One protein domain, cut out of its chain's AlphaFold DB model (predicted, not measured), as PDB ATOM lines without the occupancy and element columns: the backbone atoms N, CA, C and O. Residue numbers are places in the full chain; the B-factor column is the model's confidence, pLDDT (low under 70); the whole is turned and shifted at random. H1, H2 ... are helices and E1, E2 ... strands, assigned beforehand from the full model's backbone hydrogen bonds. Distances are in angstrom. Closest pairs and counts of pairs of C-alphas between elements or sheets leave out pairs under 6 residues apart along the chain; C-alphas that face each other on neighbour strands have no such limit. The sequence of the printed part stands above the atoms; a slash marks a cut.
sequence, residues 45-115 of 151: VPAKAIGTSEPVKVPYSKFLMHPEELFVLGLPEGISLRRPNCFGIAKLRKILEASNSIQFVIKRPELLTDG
ATOM      1  N   VAL A  45      32.125  91.399 144.632       64.94
ATOM      2  CA  VAL A  45      31.046  91.436 145.620       64.94
ATOM      3  C   VAL A  45      30.938  90.048 146.255       64.94
ATOM      4  O   VAL A  45      30.877  89.048 145.534       64.94
ATOM      5  N   PRO A  46      30.930  89.942 147.593       60.03
ATOM      6  CA  PRO A  46      30.771  88.656 148.254       60.03
ATOM      7  C   PRO A  46      29.385  88.083 147.967       60.03
ATOM      8  O   PRO A  46      28.387  88.787 148.088       60.03
ATOM      9  N   ALA A  47      29.329  86.785 147.673       62.81
ATOM     10  CA  ALA A  47      28.121  86.052 147.290       62.81
ATOM     11  C   ALA A  47      26.952  86.247 148.282       62.81
ATOM     12  O   ALA A  47      25.796  86.396 147.898       62.81
ATOM     13  N   LYS A  48      27.272  86.411 149.573       57.66
ATOM     14  CA  LYS A  48      26.314  86.710 150.648       57.66
ATOM     15  C   LYS A  48      25.555  88.036 150.480       57.66
ATOM     16  O   LYS A  48      24.431  88.137 150.952       57.66
ATOM     17  N   ALA A  49      26.147  89.037 149.830       59.81
ATOM     18  CA  ALA A  49      25.480  90.308 149.531       59.81
ATOM     19  C   ALA A  49      24.578  90.226 148.285       59.81
ATOM     20  O   ALA A  49      23.757  91.109 148.064       59.81
ATOM     21  N   ILE A  50      24.738  89.172 147.480       61.81
ATOM     22  CA  ILE A  50      24.047  88.956 146.199       61.81
ATOM     23  C   ILE A  50      23.026  87.809 146.294       61.81
ATOM     24  O   ILE A  50      22.187  87.662 145.416       61.81
ATOM     25  N   GLY A  51      23.092  86.993 147.352       61.38
ATOM     26  CA  GLY A  51      22.290  85.776 147.501       61.38
ATOM     27  C   GLY A  51      22.776  84.602 146.642       61.38
ATOM     28  O   GLY A  51      22.039  83.636 146.479       61.38
ATOM     29  N   THR A  52      23.993  84.669 146.094       57.53
ATOM     30  CA  THR A  52      24.576  83.633 145.225       57.53
ATOM     31  C   THR A  52      25.564  82.737 145.982       57.53
ATOM     32  O   THR A  52      25.990  83.058 147.092       57.53
ATOM     33  N   SER A  53      25.933  81.598 145.381       57.00
ATOM     34  CA  SER A  53      26.985  80.702 145.902       57.00
ATOM     35  C   SER A  53      28.397  81.194 145.546       57.00
ATOM     36  O   SER A  53      29.344  81.013 146.308       57.00
ATOM     37  N   GLU A  54      28.533  81.897 144.416       56.22
ATOM     38  CA  GLU A  54      29.819  82.360 143.896       56.22
ATOM     39  C   GLU A  54      29.953  83.892 143.989       56.22
ATOM     40  O   GLU A  54      28.979  84.614 143.739       56.22
ATOM     41  N   PRO A  55      31.128  84.422 144.384       58.19
ATOM     42  CA  PRO A  55      31.365  85.858 144.440       58.19
ATOM     43  C   PRO A  55      31.474  86.447 143.024       58.19
ATOM     44  O   PRO A  55      32.287  86.013 142.210       58.19
ATOM     45  N   VAL A  56      30.660  87.462 142.729       61.53
ATOM     46  CA  VAL A  56      30.539  88.039 141.380       61.53
ATOM     47  C   VAL A  56      31.415  89.285 141.261       61.53
ATOM     48  O   VAL A  56      31.448  90.137 142.154       61.53
ATOM     49  N   LYS A  57      32.136  89.415 140.140       66.44
ATOM     50  CA  LYS A  57      32.897  90.634 139.819       66.44
ATOM     51  C   LYS A  57      31.949  91.828 139.772       66.44
ATOM     52  O   LYS A  57      30.916  91.735 139.119       66.44
ATOM     53  N   VAL A  58      32.310  92.948 140.403       69.12
ATOM     54  CA  VAL A  58      31.482  94.165 140.390       69.12
ATOM     55  C   VAL A  58      31.221  94.598 138.939       69.12
ATOM     56  O   VAL A  58      32.156  95.018 138.250       69.12
ATOM     57  N   PRO A  59      29.967  94.545 138.452       70.88
ATOM     58  CA  PRO A  59      29.639  95.011 137.117       70.88
ATOM     59  C   PRO A  59      29.512  96.536 137.153       70.88
ATOM     60  O   PRO A  59      28.431  97.083 137.371       70.88
ATOM     61  N   TYR A  60      30.627  97.237 136.920       71.62
ATOM     62  CA  TYR A  60      30.681  98.706 136.921       71.62
ATOM     63  C   TYR A  60      29.577  99.343 136.061       71.62
ATOM     64  O   TYR A  60      29.010 100.355 136.456       71.62
ATOM     65  N   SER A  61      29.220  98.736 134.922       74.69
ATOM     66  CA  SER A  61      28.134  99.223 134.062       74.69
ATOM     67  C   SER A  61      26.778  99.269 134.769       74.69
ATOM     68  O   SER A  61      26.055 100.244 134.604       74.69
ATOM     69  N   LYS A  62      26.432  98.262 135.585       74.00
ATOM     70  CA  LYS A  62      25.142  98.227 136.298       74.00
ATOM     71  C   LYS A  62      25.090  99.299 137.391       74.00
ATOM     72  O   LYS A  62      24.080  99.978 137.517       74.00
ATOM     73  N   PHE A  63      26.198  99.523 138.100       78.06
ATOM     74  CA  PHE A  63      26.300 100.605 139.087       78.06
ATOM     75  C   PHE A  63      26.221 102.003 138.458       78.06
ATOM     76  O   PHE A  63      25.639 102.911 139.041       78.06
ATOM     77  N   LEU A  64      26.799 102.191 137.268       79.12
ATOM     78  CA  LEU A  64      26.707 103.464 136.546       79.12
ATOM     79  C   LEU A  64      25.299 103.720 135.993       79.12
ATOM     80  O   LEU A  64      24.881 104.871 135.925       79.12
ATOM     81  N   MET A  65      24.582 102.662 135.605       79.69
ATOM     82  CA  MET A  65      23.200 102.743 135.122       79.69
ATOM     83  C   MET A  65      22.192 102.998 136.252       79.69
ATOM     84  O   MET A  65      21.212 103.700 136.029       79.69
ATOM     85  N   HIS A  66      22.433 102.456 137.451       80.56
ATOM     86  CA  HIS A  66      21.503 102.509 138.588       80.56
ATOM     87  C   HIS A  66      22.163 103.063 139.865       80.56
ATOM     88  O   HIS A  66      22.312 102.331 140.848       80.56
ATOM     89  N   PRO A  67      22.539 104.353 139.902       80.31
ATOM     90  CA  PRO A  67      23.237 104.939 141.048       80.31
ATOM     91  C   PRO A  67      22.376 105.036 142.321       80.31
ATOM     92  O   PRO A  67      22.918 105.112 143.420       80.31
ATOM     93  N   GLU A  68      21.044 105.024 142.207       83.56
ATOM     94  CA  GLU A  68      20.135 105.058 143.368       83.56
ATOM     95  C   GLU A  68      20.016 103.704 144.085       83.56
ATOM     96  O   GLU A  68      19.662 103.640 145.272       83.56
ATOM     97  N   GLU A  69      20.311 102.622 143.362       81.25
ATOM     98  CA  GLU A  69      20.064 101.238 143.771       81.25
ATOM     99  C   GLU A  69      21.365 100.491 144.067       81.25
ATOM    100  O   GLU A  69      21.411  99.668 144.982       81.25
ATOM    101  N   LEU A  70      22.425 100.803 143.322       77.62
ATOM    102  CA  LEU A  70      23.752 100.213 143.434       77.62
ATOM    103  C   LEU A  70      24.778 101.337 143.596       77.62
ATOM    104  O   LEU A  70      25.119 102.028 142.636       77.62
ATOM    105  N   PHE A  71      25.307 101.516 144.803       79.38
ATOM    106  CA  PHE A  71      26.308 102.551 145.067       79.38
ATOM    107  C   PHE A  71      27.340 102.102 146.093       79.38
ATOM    108  O   PHE A  71      27.210 101.065 146.741       79.38
ATOM    109  N   VAL A  72      28.415 102.876 146.209       80.12
ATOM    110  CA  VAL A  72      29.535 102.579 147.104       80.12
ATOM    111  C   VAL A  72      29.672 103.701 148.116       80.12
ATOM    112  O   VAL A  72      29.703 104.874 147.748       80.12
ATOM    113  N   LEU A  73      29.753 103.329 149.387       82.75
ATOM    114  CA  LEU A  73      29.973 104.220 150.517       82.75
ATOM    115  C   LEU A  73      31.389 104.057 151.064       82.75
ATOM    116  O   LEU A  73      32.044 103.042 150.834       82.75
ATOM    117  N   GLY A  74      31.862 105.075 151.784       79.94
ATOM    118  CA  GLY A  74      33.181 105.049 152.418       79.94
ATOM    119  C   GLY A  74      34.349 105.060 151.431       79.94
ATOM    120  O   GLY A  74      35.461 104.680 151.793       79.94
ATOM    121  N   LEU A  75      34.111 105.490 150.184       81.31
ATOM    122  CA  LEU A  75      35.196 105.790 149.257       81.31
ATOM    123  C   LEU A  75      36.026 106.967 149.795       81.31
ATOM    124  O   LEU A  75      35.454 107.936 150.299       81.31
ATOM    125  N   PRO A  76      37.361 106.908 149.676       81.25
ATOM    126  CA  PRO A  76      38.225 108.024 150.041       81.25
ATOM    127  C   PRO A  76      37.891 109.287 149.232       81.25
ATOM    128  O   PRO A  76      37.453 109.227 148.080       81.25
ATOM    129  N   GLU A  77      38.140 110.448 149.835       76.50
ATOM    130  CA  GLU A  77      37.794 111.748 149.259       76.50
ATOM    131  C   GLU A  77      38.441 111.951 147.873       76.50
ATOM    132  O   GLU A  77      39.651 111.774 147.686       76.50
ATOM    133  N   GLY A  78      37.617 112.286 146.874       75.56
ATOM    134  CA  GLY A  78      38.047 112.477 145.482       75.56
ATOM    135  C   GLY A  78      38.092 111.206 144.619       75.56
ATOM    136  O   GLY A  78      38.639 111.235 143.505       75.56
ATOM    137  N   ILE A  79      37.534 110.093 145.107       76.06
ATOM    138  CA  ILE A  79      37.382 108.840 144.360       76.06
ATOM    139  C   ILE A  79      35.895 108.525 144.178       76.06
ATOM    140  O   ILE A  79      35.155 108.315 145.128       76.06
ATOM    141  N   SER A  80      35.468 108.481 142.919       79.56
ATOM    142  CA  SER A  80      34.126 108.069 142.495       79.56
ATOM    143  C   SER A  80      34.169 106.662 141.913       79.56
ATOM    144  O   SER A  80      35.168 106.325 141.286       79.56
ATOM    145  N   LEU A  81      33.086 105.890 141.986       75.75
ATOM    146  CA  LEU A  81      33.005 104.570 141.355       75.75
ATOM    147  C   LEU A  81      33.236 104.641 139.829       75.75
ATOM    148  O   LEU A  81      32.374 105.063 139.060       75.75
ATOM    149  N   ARG A  82      34.429 104.238 139.388       73.88
ATOM    150  CA  ARG A  82      34.880 104.213 137.988       73.88
ATOM    151  C   ARG A  82      35.753 102.984 137.764       73.88
ATOM    152  O   ARG A  82      36.112 102.289 138.711       73.88
ATOM    153  N   ARG A  83      36.095 102.715 136.501       69.19
ATOM    154  CA  ARG A  83      37.021 101.630 136.170       69.19
ATOM    155  C   ARG A  83      38.367 101.863 136.874       69.19
ATOM    156  O   ARG A  83      38.816 103.011 136.891       69.19
ATOM    157  N   PRO A  84      39.034 100.803 137.365       64.19
ATOM    158  CA  PRO A  84      40.365 100.884 137.971       64.19
ATOM    159  C   PRO A  84      41.367 101.663 137.106       64.19
ATOM    160  O   PRO A  84      42.133 102.476 137.614       64.19
ATOM    161  N   ASN A  85      41.237 101.502 135.784       67.94
ATOM    162  CA  ASN A  85      41.984 102.191 134.734       67.94
ATOM    163  C   ASN A  85      41.972 103.736 134.817       67.94
ATOM    164  O   ASN A  85      42.879 104.392 134.316       67.94
ATOM    165  N   CYS A  86      40.950 104.342 135.429       69.00
ATOM    166  CA  CYS A  86      40.851 105.799 135.567       69.00
ATOM    167  C   CYS A  86      41.580 106.349 136.804       69.00
ATOM    168  O   CYS A  86      41.630 107.569 136.991       69.00
ATOM    169  N   PHE A  87      42.111 105.491 137.678       73.31
ATOM    170  CA  PHE A  87      42.788 105.925 138.895       73.31
ATOM    171  C   PHE A  87      44.302 105.831 138.733       73.31
ATOM    172  O   PHE A  87      44.858 104.765 138.500       73.31
ATOM    173  N   GLY A  88      44.988 106.957 138.931       76.75
ATOM    174  CA  GLY A  88      46.443 106.957 139.055       76.75
ATOM    175  C   GLY A  88      46.910 106.221 140.316       76.75
ATOM    176  O   GLY A  88      46.164 106.086 141.288       76.75
ATOM    177  N   ILE A  89      48.181 105.819 140.334       76.94
ATOM    178  CA  ILE A  89      48.819 105.046 141.418       76.94
ATOM    179  C   ILE A  89      48.544 105.638 142.812       76.94
ATOM    180  O   ILE A  89      48.243 104.903 143.750       76.94
ATOM    181  N   ALA A  90      48.582 106.966 142.956       79.19
ATOM    182  CA  ALA A  90      48.297 107.639 144.225       79.19
ATOM    183  C   ALA A  90      46.862 107.391 144.726       79.19
ATOM    184  O   ALA A  90      46.645 107.183 145.918       79.19
ATOM    185  N   LYS A  91      45.880 107.377 143.817       79.38
ATOM    186  CA  LYS A  91      44.482 107.071 144.143       79.38
ATOM    187  C   LYS A  91      44.313 105.588 144.468       79.38
ATOM    188  O   LYS A  91      43.672 105.278 145.463       79.38
ATOM    189  N   LEU A  92      44.943 104.691 143.705       76.44
ATOM    190  CA  LEU A  92      44.911 103.246 143.977       76.44
ATOM    191  C   LEU A  92      45.452 102.923 145.379       76.44
ATOM    192  O   LEU A  92      44.819 102.177 146.120       76.44
ATOM    193  N   ARG A  93      46.562 103.551 145.792       76.94
ATOM    194  CA  ARG A  93      47.102 103.408 147.156       76.94
ATOM    195  C   ARG A  93      46.112 103.861 148.233       76.94
ATOM    196  O   ARG A  93      45.904 103.131 149.193       76.94
ATOM    197  N   LYS A  94      45.447 105.006 148.038       81.12
ATOM    198  CA  LYS A  94      44.407 105.493 148.965       81.12
ATOM    199  C   LYS A  94      43.224 104.529 149.082       81.12
ATOM    200  O   LYS A  94      42.693 104.359 150.171       81.12
ATOM    201  N   ILE A  95      42.817 103.900 147.979       78.69
ATOM    202  CA  ILE A  95      41.740 102.896 147.976       78.69
ATOM    203  C   ILE A  95      42.151 101.666 148.785       78.69
ATOM    204  O   ILE A  95      41.354 101.167 149.569       78.69
ATOM    205  N   LEU A  96      43.389 101.192 148.616       76.38
ATOM    206  CA  LEU A  96      43.904 100.049 149.372       76.38
ATOM    207  C   LEU A  96      43.970 100.349 150.875       76.38
ATOM    208  O   LEU A  96      43.565  99.514 151.680       76.38
ATOM    209  N   GLU A  97      44.411 101.548 151.249       81.88
ATOM    210  CA  GLU A  97      44.491 101.980 152.649       81.88
ATOM    211  C   GLU A  97      43.104 102.162 153.285       81.88
ATOM    212  O   GLU A  97      42.856 101.703 154.399       81.88
ATOM    213  N   ALA A  98      42.158 102.736 152.540       76.31
ATOM    214  CA  ALA A  98      40.772 102.903 152.971       76.31
ATOM    215  C   ALA A  98      39.894 101.662 152.726       76.31
ATOM    216  O   ALA A  98      38.699 101.716 153.003       76.31
ATOM    217  N   SER A  99      40.443 100.544 152.237       74.81
ATOM    218  CA  SER A  99      39.671  99.370 151.787       74.81
ATOM    219  C   SER A  99      38.708  98.815 152.841       74.81
ATOM    220  O   SER A  99      37.612  98.374 152.497       74.81
ATOM    221  N   ASN A 100      39.073  98.917 154.122       75.81
ATOM    222  CA  ASN A 100      38.239  98.516 155.261       75.81
ATOM    223  C   ASN A 100      37.008  99.412 155.480       75.81
ATOM    224  O   ASN A 100      36.037  98.980 156.094       75.81
ATOM    225  N   SER A 101      37.053 100.657 155.007       77.88
ATOM    226  CA  SER A 101      35.945 101.617 155.106       77.88
ATOM    227  C   SER A 101      35.015 101.562 153.897       77.88
ATOM    228  O   SER A 101      33.888 102.046 153.979       77.88
ATOM    229  N   ILE A 102      35.455 100.977 152.777       80.50
ATOM    230  CA  ILE A 102      34.672 100.973 151.543       80.50
ATOM    231  C   ILE A 102      33.605  99.880 151.599       80.50
ATOM    232  O   ILE A 102      33.917  98.700 151.739       80.50
ATOM    233  N   GLN A 103      32.342 100.259 151.420       76.94
ATOM    234  CA  GLN A 103      31.197  99.351 151.468       76.94
ATOM    235  C   GLN A 103      30.349  99.458 150.202       76.94
ATOM    236  O   GLN A 103      30.029 100.550 149.741       76.94
ATOM    237  N   PHE A 104      29.946  98.312 149.656       76.19
ATOM    238  CA  PHE A 104      29.019  98.243 148.527       76.19
ATOM    239  C   PHE A 104      27.593  98.154 149.061       76.19
ATOM    240  O   PHE A 104      27.254  97.202 149.765       76.19
ATOM    241  N   VAL A 105      26.764  99.137 148.722       78.81
ATOM    242  CA  VAL A 105      25.339  99.149 149.049       78.81
ATOM    243  C   VAL A 105      24.568  98.671 147.830       78.81
ATOM    244  O   VAL A 105      24.561  99.314 146.780       78.81
ATOM    245  N   ILE A 106      23.928  97.518 147.989       80.12
ATOM    246  CA  ILE A 106      23.137  96.858 146.955       80.12
ATOM    247  C   ILE A 106      21.698  96.833 147.460       80.12
ATOM    248  O   ILE A 106      21.356  96.016 148.312       80.12
ATOM    249  N   LYS A 107      20.861  97.753 146.975       81.50
ATOM    250  CA  LYS A 107      19.421  97.752 147.281       81.50
ATOM    251  C   LYS A 107      18.671  96.694 146.475       81.50
ATOM    252  O   LYS A 107      17.702  96.140 146.977       81.50
ATOM    253  N   ARG A 108      19.127  96.432 145.243       73.19
ATOM    254  CA  ARG A 108      18.551  95.450 144.314       73.19
ATOM    255  C   ARG A 108      19.611  94.478 143.795       73.19
ATOM    256  O   ARG A 108      20.260  94.771 142.783       73.19
ATOM    257  N   PRO A 109      19.842  93.344 144.475       69.94
ATOM    258  CA  PRO A 109      20.772  92.322 144.001       69.94
ATOM    259  C   PRO A 109      20.334  91.686 142.672       69.94
ATOM    260  O   PRO A 109      21.191  91.198 141.937       69.94
ATOM    261  N   GLU A 110      19.052  91.772 142.299       70.88
ATOM    262  CA  GLU A 110      18.529  91.280 141.018       70.88
ATOM    263  C   GLU A 110      19.224  91.899 139.790       70.88
ATOM    264  O   GLU A 110      19.406  91.241 138.768       70.88
ATOM    265  N   LEU A 111      19.707  93.141 139.903       70.25
ATOM    266  CA  LEU A 111      20.446  93.822 138.833       70.25
ATOM    267  C   LEU A 111      21.839  93.215 138.590       70.25
ATOM    268  O   LEU A 111      22.428  93.428 137.525       70.25
ATOM    269  N   LEU A 112      22.367  92.487 139.577       67.94
ATOM    270  CA  LEU A 112      23.650  91.788 139.521       67.94
ATOM    271  C   LEU A 112      23.479  90.334 139.058       67.94
ATOM    272  O   LEU A 112      24.372  89.807 138.394       67.94
ATOM    273  N   THR A 113      22.342  89.702 139.362       61.38
ATOM    274  CA  THR A 113      22.036  88.312 138.979       61.38
ATOM    275  C   THR A 113      21.458  88.171 137.570       61.38
ATOM    276  O   THR A 113      21.490  87.078 137.025       61.38
ATOM    277  N   ASP A 114      21.006  89.258 136.939       53.84
ATOM    278  CA  ASP A 114      20.490  89.307 135.554       53.84
ATOM    279  C   ASP A 114      21.484  88.772 134.484       53.84
ATOM    280  O   ASP A 114      21.105  88.440 133.366       53.84
ATOM    281  N   GLY A 115      22.775  88.645 134.830       48.38
ATOM    282  CA  GLY A 115      23.807  88.006 133.999       48.38
ATOM    283  C   GLY A 115      24.124  86.546 134.350       48.38
ATOM    284  O   GLY A 115      24.792  85.876 133.562       48.38
TER     285      GLY A 115
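What this domain is: This is residues 45 to 115 of the 151 residues of the protein "general transcription factor II-I repeat domain-containing protein 1-like" of Mesocricetus auratus (UniProt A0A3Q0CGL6). A short two-stranded ribbon, E1 and E2, has three small helices, H1, H2 and H4, gathered loosely near its strands in one half of the body, while the longest helix, H3, sits at the other end. The long stretch of residues 74 to 88 loops between E1 and H3, and a tight link leads from H3 back to E2. The printed part has 71 residues, with four named helices and two named strands in the order H1 H2 E1 H3 E2 H4; the strands are antiparallel, the class is mixed, and under half of the residues are in named elements. The whole is compact, with a radius of gyration of the C-alphas of 12.6 A, and only just elongated, with spans of 34 by 22 by 19 A.

How they stand to each other: Strands E1, residues 70 to 73, and E2, residues 103 to 106, are antiparallel neighbours, with 158 degrees between their directions. N 73 and O 103 are within hydrogen-bond range at 2.8 A, and so are N 105 and O 71 at 2.8 A. Helix H2, residues 60 to 65, comes nearest to E1 at the C-alphas of Phe 63 and Leu 70, 5.1 A apart, and is apart from E2. Helix H1, residues 47 to 50, comes nearest to E2 at the C-alphas of Ala 49 and Ile 106, 7.4 A apart. H1 only just touches helix H4, residues 110 to 113, with 3 pairs of C-alphas within 8 A; the closest are those of Ile 50 and Leu 112, 7.3 A apart. H2 and H4 are close but not clearly touching, the closest C-alphas being those of Lys 62 and Leu 111, 6.9 A apart. H1 and H2 are apart. Helix H3, residues 89 to 97, touches no helix and is apart from H1, H2 and H4. In H2 and H3 every O i to N i+4 pair is within hydrogen-bond range; H1 and H4 are too short for such a pair, and in each the one O i to N i+3 pair is within range.

Where its parts are: E1 begins at C-alpha 70, at (23.752, 100.213, 143.434), and is 10.2 A long from first to last C-alpha; E2 is 9.6 A long. H3 is 12.4 A long, from C-alpha 89 at (48.819, 105.046, 141.418) to C-alpha 97. H2 is 8.7 A long, H1 5.1 A and H4 5.0 A, the last ending at C-alpha 113, at (22.036, 88.312, 138.979).

The domain as a whole: The two C-alphas farthest apart are those of Ala 90 and Asp 114, 34.4 A. The printed part has no cut. The link from E1 to H3, with 15 residues, is long. The mean pLDDT of the printed part is 72.5; residues 45 to 58, 83 to 86, 109 and 112 to 115 are under 70.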